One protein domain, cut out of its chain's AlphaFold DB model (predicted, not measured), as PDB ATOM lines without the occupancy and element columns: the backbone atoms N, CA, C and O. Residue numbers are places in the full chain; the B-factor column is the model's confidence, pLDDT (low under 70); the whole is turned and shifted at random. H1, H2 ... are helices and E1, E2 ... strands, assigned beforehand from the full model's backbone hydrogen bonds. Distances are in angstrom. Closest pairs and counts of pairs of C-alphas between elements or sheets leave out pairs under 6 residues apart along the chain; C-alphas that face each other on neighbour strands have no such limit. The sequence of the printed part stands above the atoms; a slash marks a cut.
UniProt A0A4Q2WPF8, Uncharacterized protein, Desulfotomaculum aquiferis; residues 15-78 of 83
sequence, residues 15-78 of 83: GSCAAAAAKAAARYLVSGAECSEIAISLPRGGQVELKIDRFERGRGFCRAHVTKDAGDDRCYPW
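Overview. This is residues 15 to 78 of the 83 residues of an uncharacterized protein of Desulfotomaculum aquiferis (UniProt A0A4Q2WPF8). One helix, H1, sits in the angle between two small antiparallel hairpins, E1 with E2 and E3 with E4, and a tail at residues 71 to 77 sticks out. The printed part has 64 residues, with one named helix and five named strands in the order H1, E1, E2, E3, E4, E5, a mixed class of helices and strands. It is only just loose, close to compact, with a radius of gyration of the C-alphas of 12.9 A, and spans 40 by 28 by 16 A.

Along the chain. H1, residues 15 to 31, begins at C-alpha 15 (2.456, -42.647, -33.554) and is 24.0 A long. E1, residues 37 to 41, is 13.6 A long, and E2, residues 47 to 51, 13.4 A. E3, residues 54 to 58, is 13.6 A long, and E4, residues 61 to 65, 13.7 A. E5, residues 67 to 69, is 6.1 A long and ends at C-alpha 69 (-4.396, -40.687, -23.533).

Arrangement. In H1 every O i to N i+4 pair is within hydrogen-bond range. Its closest C-alphas to E1 are those of Ala 20 and Ile 40, 6.1 A apart; to E4, those of Ala 21 and Ala 64, 4.9 A. In the hairpin E1 and E2, antiparallel at 153 degrees, N 38 and O 50 are 2.9 A apart. E2 runs on into E3 at 77 degrees across a break of 2 residues. In the hairpin E3 and E4, antiparallel at 172 degrees, N 56 and O 63 are 2.8 A apart. E1 is apart from E3 and E4. E4 runs on into E5 at 23 degrees; E5 pairs with no named strand.

Size, cuts and confidence. The C-alphas farthest apart, those of Arg 59 and Arg 74, are 39.9 A apart. The printed part has no cut, and the five links between named elements are tight. Residues 71 to 77 stand free. The mean pLDDT of the printed part is 87.4; residue 70 and residues 72 to 78 are under 70.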
ATOM      1  N   GLY A  15       1.763 -43.385 -32.495       88.50
ATOM      2  CA  GLY A  15       2.456 -42.647 -33.554       88.50
ATOM      3  C   GLY A  15       2.285 -41.131 -33.436       88.50
ATOM      4  O   GLY A  15       3.253 -40.394 -33.602       88.50
ATOM      5  N   SER A  16       1.083 -40.663 -33.086       90.81
ATOM      6  CA  SER A  16       0.819 -39.244 -32.818       90.81
ATOM      7  C   SER A  16       1.636 -38.743 -31.623       90.81
ATOM      8  O   SER A  16       2.322 -37.731 -31.732       90.81
ATOM      9  N   CYS A  17       1.645 -39.477 -30.509       91.06
ATOM     10  CA  CYS A  17       2.431 -39.099 -29.330       91.06
ATOM     11  C   CYS A  17       3.941 -39.069 -29.627       91.06
ATOM     12  O   CYS A  17       4.606 -38.091 -29.293       91.06
ATOM     13  N   ALA A  18       4.468 -40.078 -30.328       92.06
ATOM     14  CA  ALA A  18       5.876 -40.128 -30.725       92.06
ATOM     15  C   ALA A  18       6.261 -38.975 -31.672       92.06
ATOM     16  O   ALA A  18       7.319 -38.365 -31.517       92.06
ATOM     17  N   ALA A  19       5.392 -38.629 -32.629       94.56
ATOM     18  CA  ALA A  19       5.618 -37.500 -33.529       94.56
ATOM     19  C   ALA A  19       5.645 -36.160 -32.776       94.56
ATOM     20  O   ALA A  19       6.482 -35.305 -33.070       94.56
ATOM     21  N   ALA A  20       4.762 -35.980 -31.789       95.12
ATOM     22  CA  ALA A  20       4.754 -34.795 -30.938       95.12
ATOM     23  C   ALA A  20       6.022 -34.692 -30.086       95.12
ATOM     24  O   ALA A  20       6.678 -33.651 -30.116       95.12
ATOM     25  N   ALA A  21       6.422 -35.774 -29.413       94.44
ATOM     26  CA  ALA A  21       7.660 -35.825 -28.640       94.44
ATOM     27  C   ALA A  21       8.884 -35.474 -29.507       94.44
ATOM     28  O   ALA A  21       9.661 -34.575 -29.175       94.44
ATOM     29  N   ALA A  22       9.014 -36.103 -30.679       95.31
ATOM     30  CA  ALA A  22      10.106 -35.828 -31.610       95.31
ATOM     31  C   ALA A  22      10.114 -34.363 -32.080       95.31
ATOM     32  O   ALA A  22      11.159 -33.708 -32.073       95.31
ATOM     33  N   LYS A  23       8.944 -33.819 -32.442       96.12
ATOM     34  CA  LYS A  23       8.815 -32.423 -32.879       96.12
ATOM     35  C   LYS A  23       9.178 -31.442 -31.763       96.12
ATOM     36  O   LYS A  23       9.852 -30.449 -32.027       96.12
ATOM     37  N   ALA A  24       8.756 -31.713 -30.534       96.19
ATOM     38  CA  ALA A  24       9.032 -30.874 -29.376       96.19
ATOM     39  C   ALA A  24      10.531 -30.854 -29.026       96.19
ATOM     40  O   ALA A  24      11.109 -29.780 -28.844       96.19
ATOM     41  N   ALA A  25      11.190 -32.019 -29.036       95.25
ATOM     42  CA  ALA A  25      12.633 -32.123 -28.827       95.25
ATOM     43  C   ALA A  25      13.434 -31.419 -29.937       95.25
ATOM     44  O   ALA A  25      14.355 -30.655 -29.648       95.25
ATOM     45  N   ALA A  26      13.053 -31.613 -31.204       95.75
ATOM     46  CA  ALA A  26      13.694 -30.945 -32.336       95.75
ATOM     47  C   ALA A  26      13.519 -29.421 -32.277       95.75
ATOM     48  O   ALA A  26      14.480 -28.682 -32.487       95.75
ATOM     49  N   ARG A  27      12.315 -28.941 -31.935       95.44
ATOM     50  CA  ARG A  27      12.049 -27.511 -31.739       95.44
ATOM     51  C   ARG A  27      12.975 -26.932 -30.674       95.44
ATOM     52  O   ARG A  27      13.612 -25.923 -30.946       95.44
ATOM     53  N   TYR A  28      13.093 -27.591 -29.521       95.06
ATOM     54  CA  TYR A  28      13.998 -27.160 -28.456       95.06
ATOM     55  C   TYR A  28      15.458 -27.106 -28.921       95.06
ATOM     56  O   TYR A  28      16.151 -26.138 -28.634       95.06
ATOM     57  N   LEU A  29      15.934 -28.109 -29.664       94.44
ATOM     58  CA  LEU A  29      17.316 -28.125 -30.159       94.44
ATOM     59  C   LEU A  29      17.619 -26.973 -31.127       94.44
ATOM     60  O   LEU A  29      18.750 -26.497 -31.163       94.44
ATOM     61  N   VAL A  30      16.622 -26.517 -31.890       94.81
ATOM     62  CA  VAL A  30      16.776 -25.412 -32.846       94.81
ATOM     63  C   VAL A  30      16.608 -24.046 -32.179       94.81
ATOM     64  O   VAL A  30      17.375 -23.132 -32.466       94.81
ATOM     65  N   SER A  31      15.604 -23.875 -31.314       93.88
ATOM     66  CA  SER A  31      15.258 -22.566 -30.740       93.88
ATOM     67  C   SER A  31      15.809 -22.321 -29.336       93.88
ATOM     68  O   SER A  31      15.805 -21.183 -28.875       93.88
ATOM     69  N   GLY A  32      16.209 -23.371 -28.618       92.75
ATOM     70  CA  GLY A  32      16.527 -23.330 -27.189       92.75
ATOM     71  C   GLY A  32      15.313 -23.137 -26.271       92.75
ATOM     72  O   GLY A  32      15.486 -23.036 -25.058       92.75
ATOM     73  N   ALA A  33      14.095 -23.075 -26.822       91.12
ATOM     74  CA  ALA A  33      12.877 -22.782 -26.073       91.12
ATOM     75  C   ALA A  33      12.029 -24.040 -25.861       91.12
ATOM     76  O   ALA A  33      11.674 -24.738 -26.814       91.12
ATOM     77  N   GLU A  34      11.680 -24.302 -24.602       91.62
ATOM     78  CA  GLU A  34      10.726 -25.347 -24.231       91.62
ATOM     79  C   GLU A  34       9.297 -24.935 -24.609       91.62
ATOM     80  O   GLU A  34       8.986 -23.754 -24.788       91.62
ATOM     81  N   CYS A  35       8.414 -25.920 -24.747       92.38
ATOM     82  CA  CYS A  35       6.998 -25.686 -25.010       92.38
ATOM     83  C   CYS A  35       6.150 -26.648 -24.185       92.38
ATOM     84  O   CYS A  35       6.463 -27.827 -24.098       92.38
ATOM     85  N   SER A  36       5.073 -26.161 -23.580       94.00
ATOM     86  CA  SER A  36       4.131 -27.015 -22.851       94.00
ATOM     87  C   SER A  36       3.267 -27.861 -23.788       94.00
ATOM     88  O   SER A  36       2.763 -28.904 -23.383       94.00
ATOM     89  N   GLU A  37       3.095 -27.413 -25.034       95.00
ATOM     90  CA  GLU A  37       2.228 -28.020 -26.041       95.00
ATOM     91  C   GLU A  37       2.864 -27.941 -27.435       95.00
ATOM     92  O   GLU A  37       3.623 -27.015 -27.755       95.00
ATOM     93  N   ILE A  38       2.570 -28.939 -28.271       95.75
ATOM     94  CA  ILE A  38       3.016 -28.991 -29.661       95.75
ATOM     95  C   ILE A  38       1.898 -29.492 -30.578       95.75
ATOM     96  O   ILE A  38       1.280 -30.530 -30.340       95.75
ATOM     97  N   ALA A  39       1.680 -28.777 -31.679       95.44
ATOM     98  CA  ALA A  39       0.767 -29.214 -32.728       95.44
ATOM     99  C   ALA A  39       1.465 -30.166 -33.710       95.44
ATOM    100  O   ALA A  39       2.561 -29.864 -34.197       95.44
ATOM    101  N   ILE A  40       0.820 -31.270 -34.079       94.38
ATOM    102  CA  ILE A  40       1.233 -32.140 -35.191       94.38
ATOM    103  C   ILE A  40       0.108 -32.276 -36.212       94.38
ATOM    104  O   ILE A  40      -1.071 -32.235 -35.867       94.38
ATOM    105  N   SER A  41       0.479 -32.461 -37.476       93.25
ATOM    106  CA  SER A  41      -0.480 -32.752 -38.542       93.25
ATOM    107  C   SER A  41      -0.782 -34.247 -38.578       93.25
ATOM    108  O   SER A  41       0.125 -35.070 -38.436       93.25
ATOM    109  N   LEU A  42      -2.048 -34.603 -38.784       88.12
ATOM    110  CA  LEU A  42      -2.470 -35.998 -38.894       88.12
ATOM    111  C   LEU A  42      -2.474 -36.459 -40.363       88.12
ATOM    112  O   LEU A  42      -2.798 -35.667 -41.249       88.12
ATOM    113  N   PRO A  43      -2.187 -37.746 -40.653       82.12
ATOM    114  CA  PRO A  43      -2.148 -38.257 -42.029       82.12
ATOM    115  C   PRO A  43      -3.469 -38.118 -42.798       82.12
ATOM    116  O   PRO A  43      -3.463 -38.034 -44.020       82.12
ATOM    117  N   ARG A  44      -4.606 -38.096 -42.091       81.00
ATOM    118  CA  ARG A  44      -5.947 -37.920 -42.675       81.00
ATOM    119  C   ARG A  44      -6.382 -36.450 -42.770       81.00
ATOM    120  O   ARG A  44      -7.555 -36.179 -42.998       81.00
ATOM    121  N   GLY A  45      -5.447 -35.518 -42.598       81.81
ATOM    122  CA  GLY A  45      -5.738 -34.096 -42.465       81.81
ATOM    123  C   GLY A  45      -6.091 -33.707 -41.030       81.81
ATOM    124  O   GLY A  45      -6.348 -34.554 -40.173       81.81
ATOM    125  N   GLY A  46      -6.067 -32.401 -40.770       87.50
ATOM    126  CA  GLY A  46      -6.251 -31.833 -39.437       87.50
ATOM    127  C   GLY A  46      -4.957 -31.734 -38.628       87.50
ATOM    128  O   GLY A  46      -3.898 -32.241 -39.012       87.50
ATOM    129  N   GLN A  47      -5.061 -31.041 -37.499       90.50
ATOM    130  CA  GLN A  47      -3.989 -30.889 -36.527       90.50
ATOM    131  C   GLN A  47      -4.488 -31.298 -35.152       90.50
ATOM    132  O   GLN A  47      -5.660 -31.128 -34.827       90.50
ATOM    133  N   VAL A  48      -3.574 -31.837 -34.359       90.31
ATOM    134  CA  VAL A  48      -3.814 -32.135 -32.955       90.31
ATOM    135  C   VAL A  48      -2.725 -31.491 -32.123       90.31
ATOM    136  O   VAL A  48      -1.547 -31.555 -32.481       90.31
ATOM    137  N   GLU A  49      -3.133 -30.862 -31.032       93.38
ATOM    138  CA  GLU A  49      -2.241 -30.267 -30.050       93.38
ATOM    139  C   GLU A  49      -2.066 -31.235 -28.882       93.38
ATOM    140  O   GLU A  49      -3.035 -31.758 -28.331       93.38
ATOM    141  N   LEU A  50      -0.809 -31.543 -28.572       92.12
ATOM    142  CA  LEU A  50      -0.422 -32.537 -27.579       92.12
ATOM    143  C   LEU A  50       0.421 -31.865 -26.501       92.12
ATOM    144  O   LEU A  50       1.382 -31.156 -26.811       92.12
ATOM    145  N   LYS A  51       0.070 -32.123 -25.239       93.94
ATOM    146  CA  LYS A  51       0.844 -31.676 -24.079       93.94
ATOM    147  C   LYS A  51       2.152 -32.446 -23.979       93.94
ATOM    148  O   LYS A  51       2.185 -33.657 -24.190       93.94
ATOM    149  N   ILE A  52       3.219 -31.730 -23.643       94.19
ATOM    150  CA  ILE A  52       4.507 -32.327 -23.307       94.19
ATOM    151  C   ILE A  52       4.581 -32.474 -21.790       94.19
ATOM    152  O   ILE A  52       4.532 -31.480 -21.069       94.19
ATOM    153  N   ASP A  53       4.719 -33.703 -21.298       92.31
ATOM    154  CA  ASP A  53       4.722 -33.948 -19.849       92.31
ATOM    155  C   ASP A  53       6.077 -33.662 -19.219       92.31
ATOM    156  O   ASP A  53       6.177 -33.287 -18.050       92.31
ATOM    157  N   ARG A  54       7.147 -33.918 -19.974       92.19
ATOM    158  CA  ARG A  54       8.511 -33.800 -19.475       92.19
ATOM    159  C   ARG A  54       9.473 -33.467 -20.598       92.19
ATOM    160  O   ARG A  54       9.440 -34.084 -21.659       92.19
ATOM    161  N   PHE A  55      10.390 -32.561 -20.289       93.06
ATOM    162  CA  PHE A  55      11.616 -32.350 -21.038       93.06
ATOM    163  C   PHE A  55      12.823 -32.793 -20.220       93.06
ATOM    164  O   PHE A  55      12.924 -32.538 -19.021       93.06
ATOM    165  N   GLU A  56      13.765 -33.433 -20.891       93.06
ATOM    166  CA  GLU A  56      15.094 -33.718 -20.380       93.06
ATOM    167  C   GLU A  56      16.108 -33.193 -21.382       93.06
ATOM    168  O   GLU A  56      16.091 -33.558 -22.556       93.06
ATOM    169  N   ARG A  57      16.999 -32.322 -20.920       91.69
ATOM    170  CA  ARG A  57      17.940 -31.608 -21.778       91.69
ATOM    171  C   ARG A  57      19.345 -31.661 -21.211       91.69
ATOM    172  O   ARG A  57      19.540 -31.694 -19.997       91.69
ATOM    173  N   GLY A  58      20.323 -31.622 -22.104       88.94
ATOM    174  CA  GLY A  58      21.732 -31.513 -21.757       88.94
ATOM    175  C   GLY A  58      22.541 -30.958 -22.921       88.94
ATOM    176  O   GLY A  58      21.993 -30.369 -23.852       88.94
ATOM    177  N   ARG A  59      23.868 -31.110 -22.875       89.44
ATOM    178  CA  ARG A  59      24.726 -30.625 -23.964       89.44
ATOM    179  C   ARG A  59      24.460 -31.426 -25.237       89.44
ATOM    180  O   ARG A  59      24.808 -32.598 -25.307       89.44
ATOM    181  N   GLY A  60      23.863 -30.771 -26.229       88.69
ATOM    182  CA  GLY A  60      23.641 -31.339 -27.559       88.69
ATOM    183  C   GLY A  60      22.515 -32.371 -27.647       88.69
ATOM    184  O   GLY A  60      22.383 -33.005 -28.688       88.69
ATOM    185  N   PHE A  61      21.701 -32.545 -26.601       92.06
ATOM    186  CA  PHE A  61      20.557 -33.455 -26.649       92.06
ATOM    187  C   PHE A  61      19.327 -32.882 -25.947       92.06
ATOM    188  O   PHE A  61      19.422 -32.088 -25.007       92.06
ATOM    189  N   CYS A  62      18.166 -33.343 -26.406       94.12
ATOM    190  CA  CYS A  62      16.875 -33.086 -25.798       94.12
ATOM    191  C   CYS A  62      15.978 -34.314 -25.978       94.12
ATOM    192  O   CYS A  62      15.961 -34.923 -27.048       94.12
ATOM    193  N   ARG A  63      15.240 -34.669 -24.930       94.00
ATOM    194  CA  ARG A  63      14.218 -35.711 -24.910       94.00
ATOM    195  C   ARG A  63      12.926 -35.095 -24.392       94.00
ATOM    196  O   ARG A  63      12.904 -34.551 -23.293       94.00
ATOM    197  N   ALA A  64      11.862 -35.196 -25.177       94.94
ATOM    198  CA  ALA A  64      10.514 -34.830 -24.764       94.94
ATOM    199  C   ALA A  64       9.699 -36.107 -24.537       94.94
ATOM    200  O   ALA A  64       9.944 -37.105 -25.210       94.94
ATOM    201  N   HIS A  65       8.758 -36.068 -23.601       93.19
ATOM    202  CA  HIS A  65       7.853 -37.176 -23.299       93.19
ATOM    203  C   HIS A  65       6.415 -36.726 -23.509       93.19
ATOM    204  O   HIS A  65       6.034 -35.650 -23.042       93.19
ATOM    205  N   VAL A  66       5.621 -37.566 -24.168       92.12
ATOM    206  CA  VAL A  66       4.185 -37.330 -24.362       92.12
ATOM    207  C   VAL A  66       3.386 -38.519 -23.852       92.12
ATOM    208  O   VAL A  66       3.613 -39.663 -24.249       92.12
ATOM    209  N   THR A  67       2.413 -38.246 -22.995       87.75
ATOM    210  CA  THR A  67       1.473 -39.230 -22.483       87.75
ATOM    211  C   THR A  67       0.407 -39.500 -23.524       87.75
ATOM    212  O   THR A  67      -0.340 -38.621 -23.953       87.75
ATOM    213  N   LYS A  68       0.305 -40.766 -23.904       82.88
ATOM    214  CA  LYS A  68      -0.812 -41.288 -24.672       82.88
ATOM    215  C   LYS A  68      -2.043 -41.374 -23.778       82.88
ATOM    216  O   LYS A  68      -2.092 -42.241 -22.912       82.88
ATOM    217  N   ASP A  69      -3.030 -40.527 -24.038       79.69
ATOM    218  CA  ASP A  69      -4.396 -40.687 -23.533       79.69
ATOM    219  C   ASP A  69      -5.165 -41.608 -24.493       79.69
ATOM    220  O   ASP A  69      -5.196 -41.357 -25.698       79.69
ATOM    221  N   ALA A  70      -5.730 -42.709 -23.996       69.12
ATOM    222  CA  ALA A  70      -6.544 -43.627 -24.797       69.12
ATOM    223  C   ALA A  70      -7.993 -43.138 -25.011       69.12
ATOM    224  O   ALA A  70      -8.730 -43.752 -25.780       69.12
ATOM    225  N   GLY A  71      -8.390 -42.025 -24.392       73.06
ATOM    226  CA  GLY A  71      -9.772 -41.561 -24.395       73.06
ATOM    227  C   GLY A  71     -10.676 -42.556 -23.670       73.06
ATOM    228  O   GLY A  71     -10.274 -43.161 -22.676       73.06
ATOM    229  N   ASP A  72     -11.887 -42.749 -24.187       69.12
ATOM    230  CA  ASP A  72     -12.847 -43.717 -23.637       69.12
ATOM    231  C   ASP A  72     -12.675 -45.138 -24.220       69.12
ATOM    232  O   ASP A  72     -13.407 -46.063 -23.854       69.12
ATOM    233  N   ASP A  73     -11.687 -45.336 -25.101       61.38
ATOM    234  CA  ASP A  73     -11.360 -46.639 -25.677       61.38
ATOM    235  C   ASP A  73     -10.522 -47.478 -24.693       61.38
ATOM    236  O   ASP A  73      -9.400 -47.127 -24.306       61.38
ATOM    237  N   ARG A  74     -11.069 -48.623 -24.260       54.50
ATOM    238  CA  ARG A  74     -10.419 -49.531 -23.301       54.50
ATOM    239  C   ARG A  74      -9.335 -50.360 -23.988       54.50
ATOM    240  O   ARG A  74      -9.481 -51.563 -24.186       54.50
ATOM    241  N   CYS A  75      -8.195 -49.743 -24.275       56.59
ATOM    242  CA  CYS A  75      -7.006 -50.459 -24.727       56.59
ATOM    243  C   CYS A  75      -6.262 -51.076 -23.518       56.59
ATOM    244  O   CYS A  75      -5.317 -50.500 -22.975       56.59
ATOM    245  N   TYR A  76      -6.708 -52.245 -23.042       51.91
ATOM    246  CA  TYR A  76      -5.968 -53.033 -22.042       51.91
ATOM    247  C   TYR A  76      -4.619 -53.514 -22.627       51.91
ATOM    248  O   TYR A  76      -4.579 -53.892 -23.798       51.91
ATOM    249  N   PRO A  77      -3.508 -53.518 -21.857       53.06
ATOM    250  CA  PRO A  77      -3.449 -53.376 -20.404       53.06
ATOM    251  C   PRO A  77      -3.126 -51.966 -19.876       53.06
ATOM    252  O   PRO A  77      -2.962 -51.832 -18.670       53.06
ATOM    253  N   TRP A  78      -3.020 -50.918 -20.710       56.69
ATOM    254  CA  TRP A  78      -2.556 -49.603 -20.227       56.69
ATOM    255  C   TRP A  78      -3.270 -48.416 -20.897       56.69
ATOM    256  O   TRP A  78      -3.002 -48.142 -22.070       56.69
TER     257      TRP A  78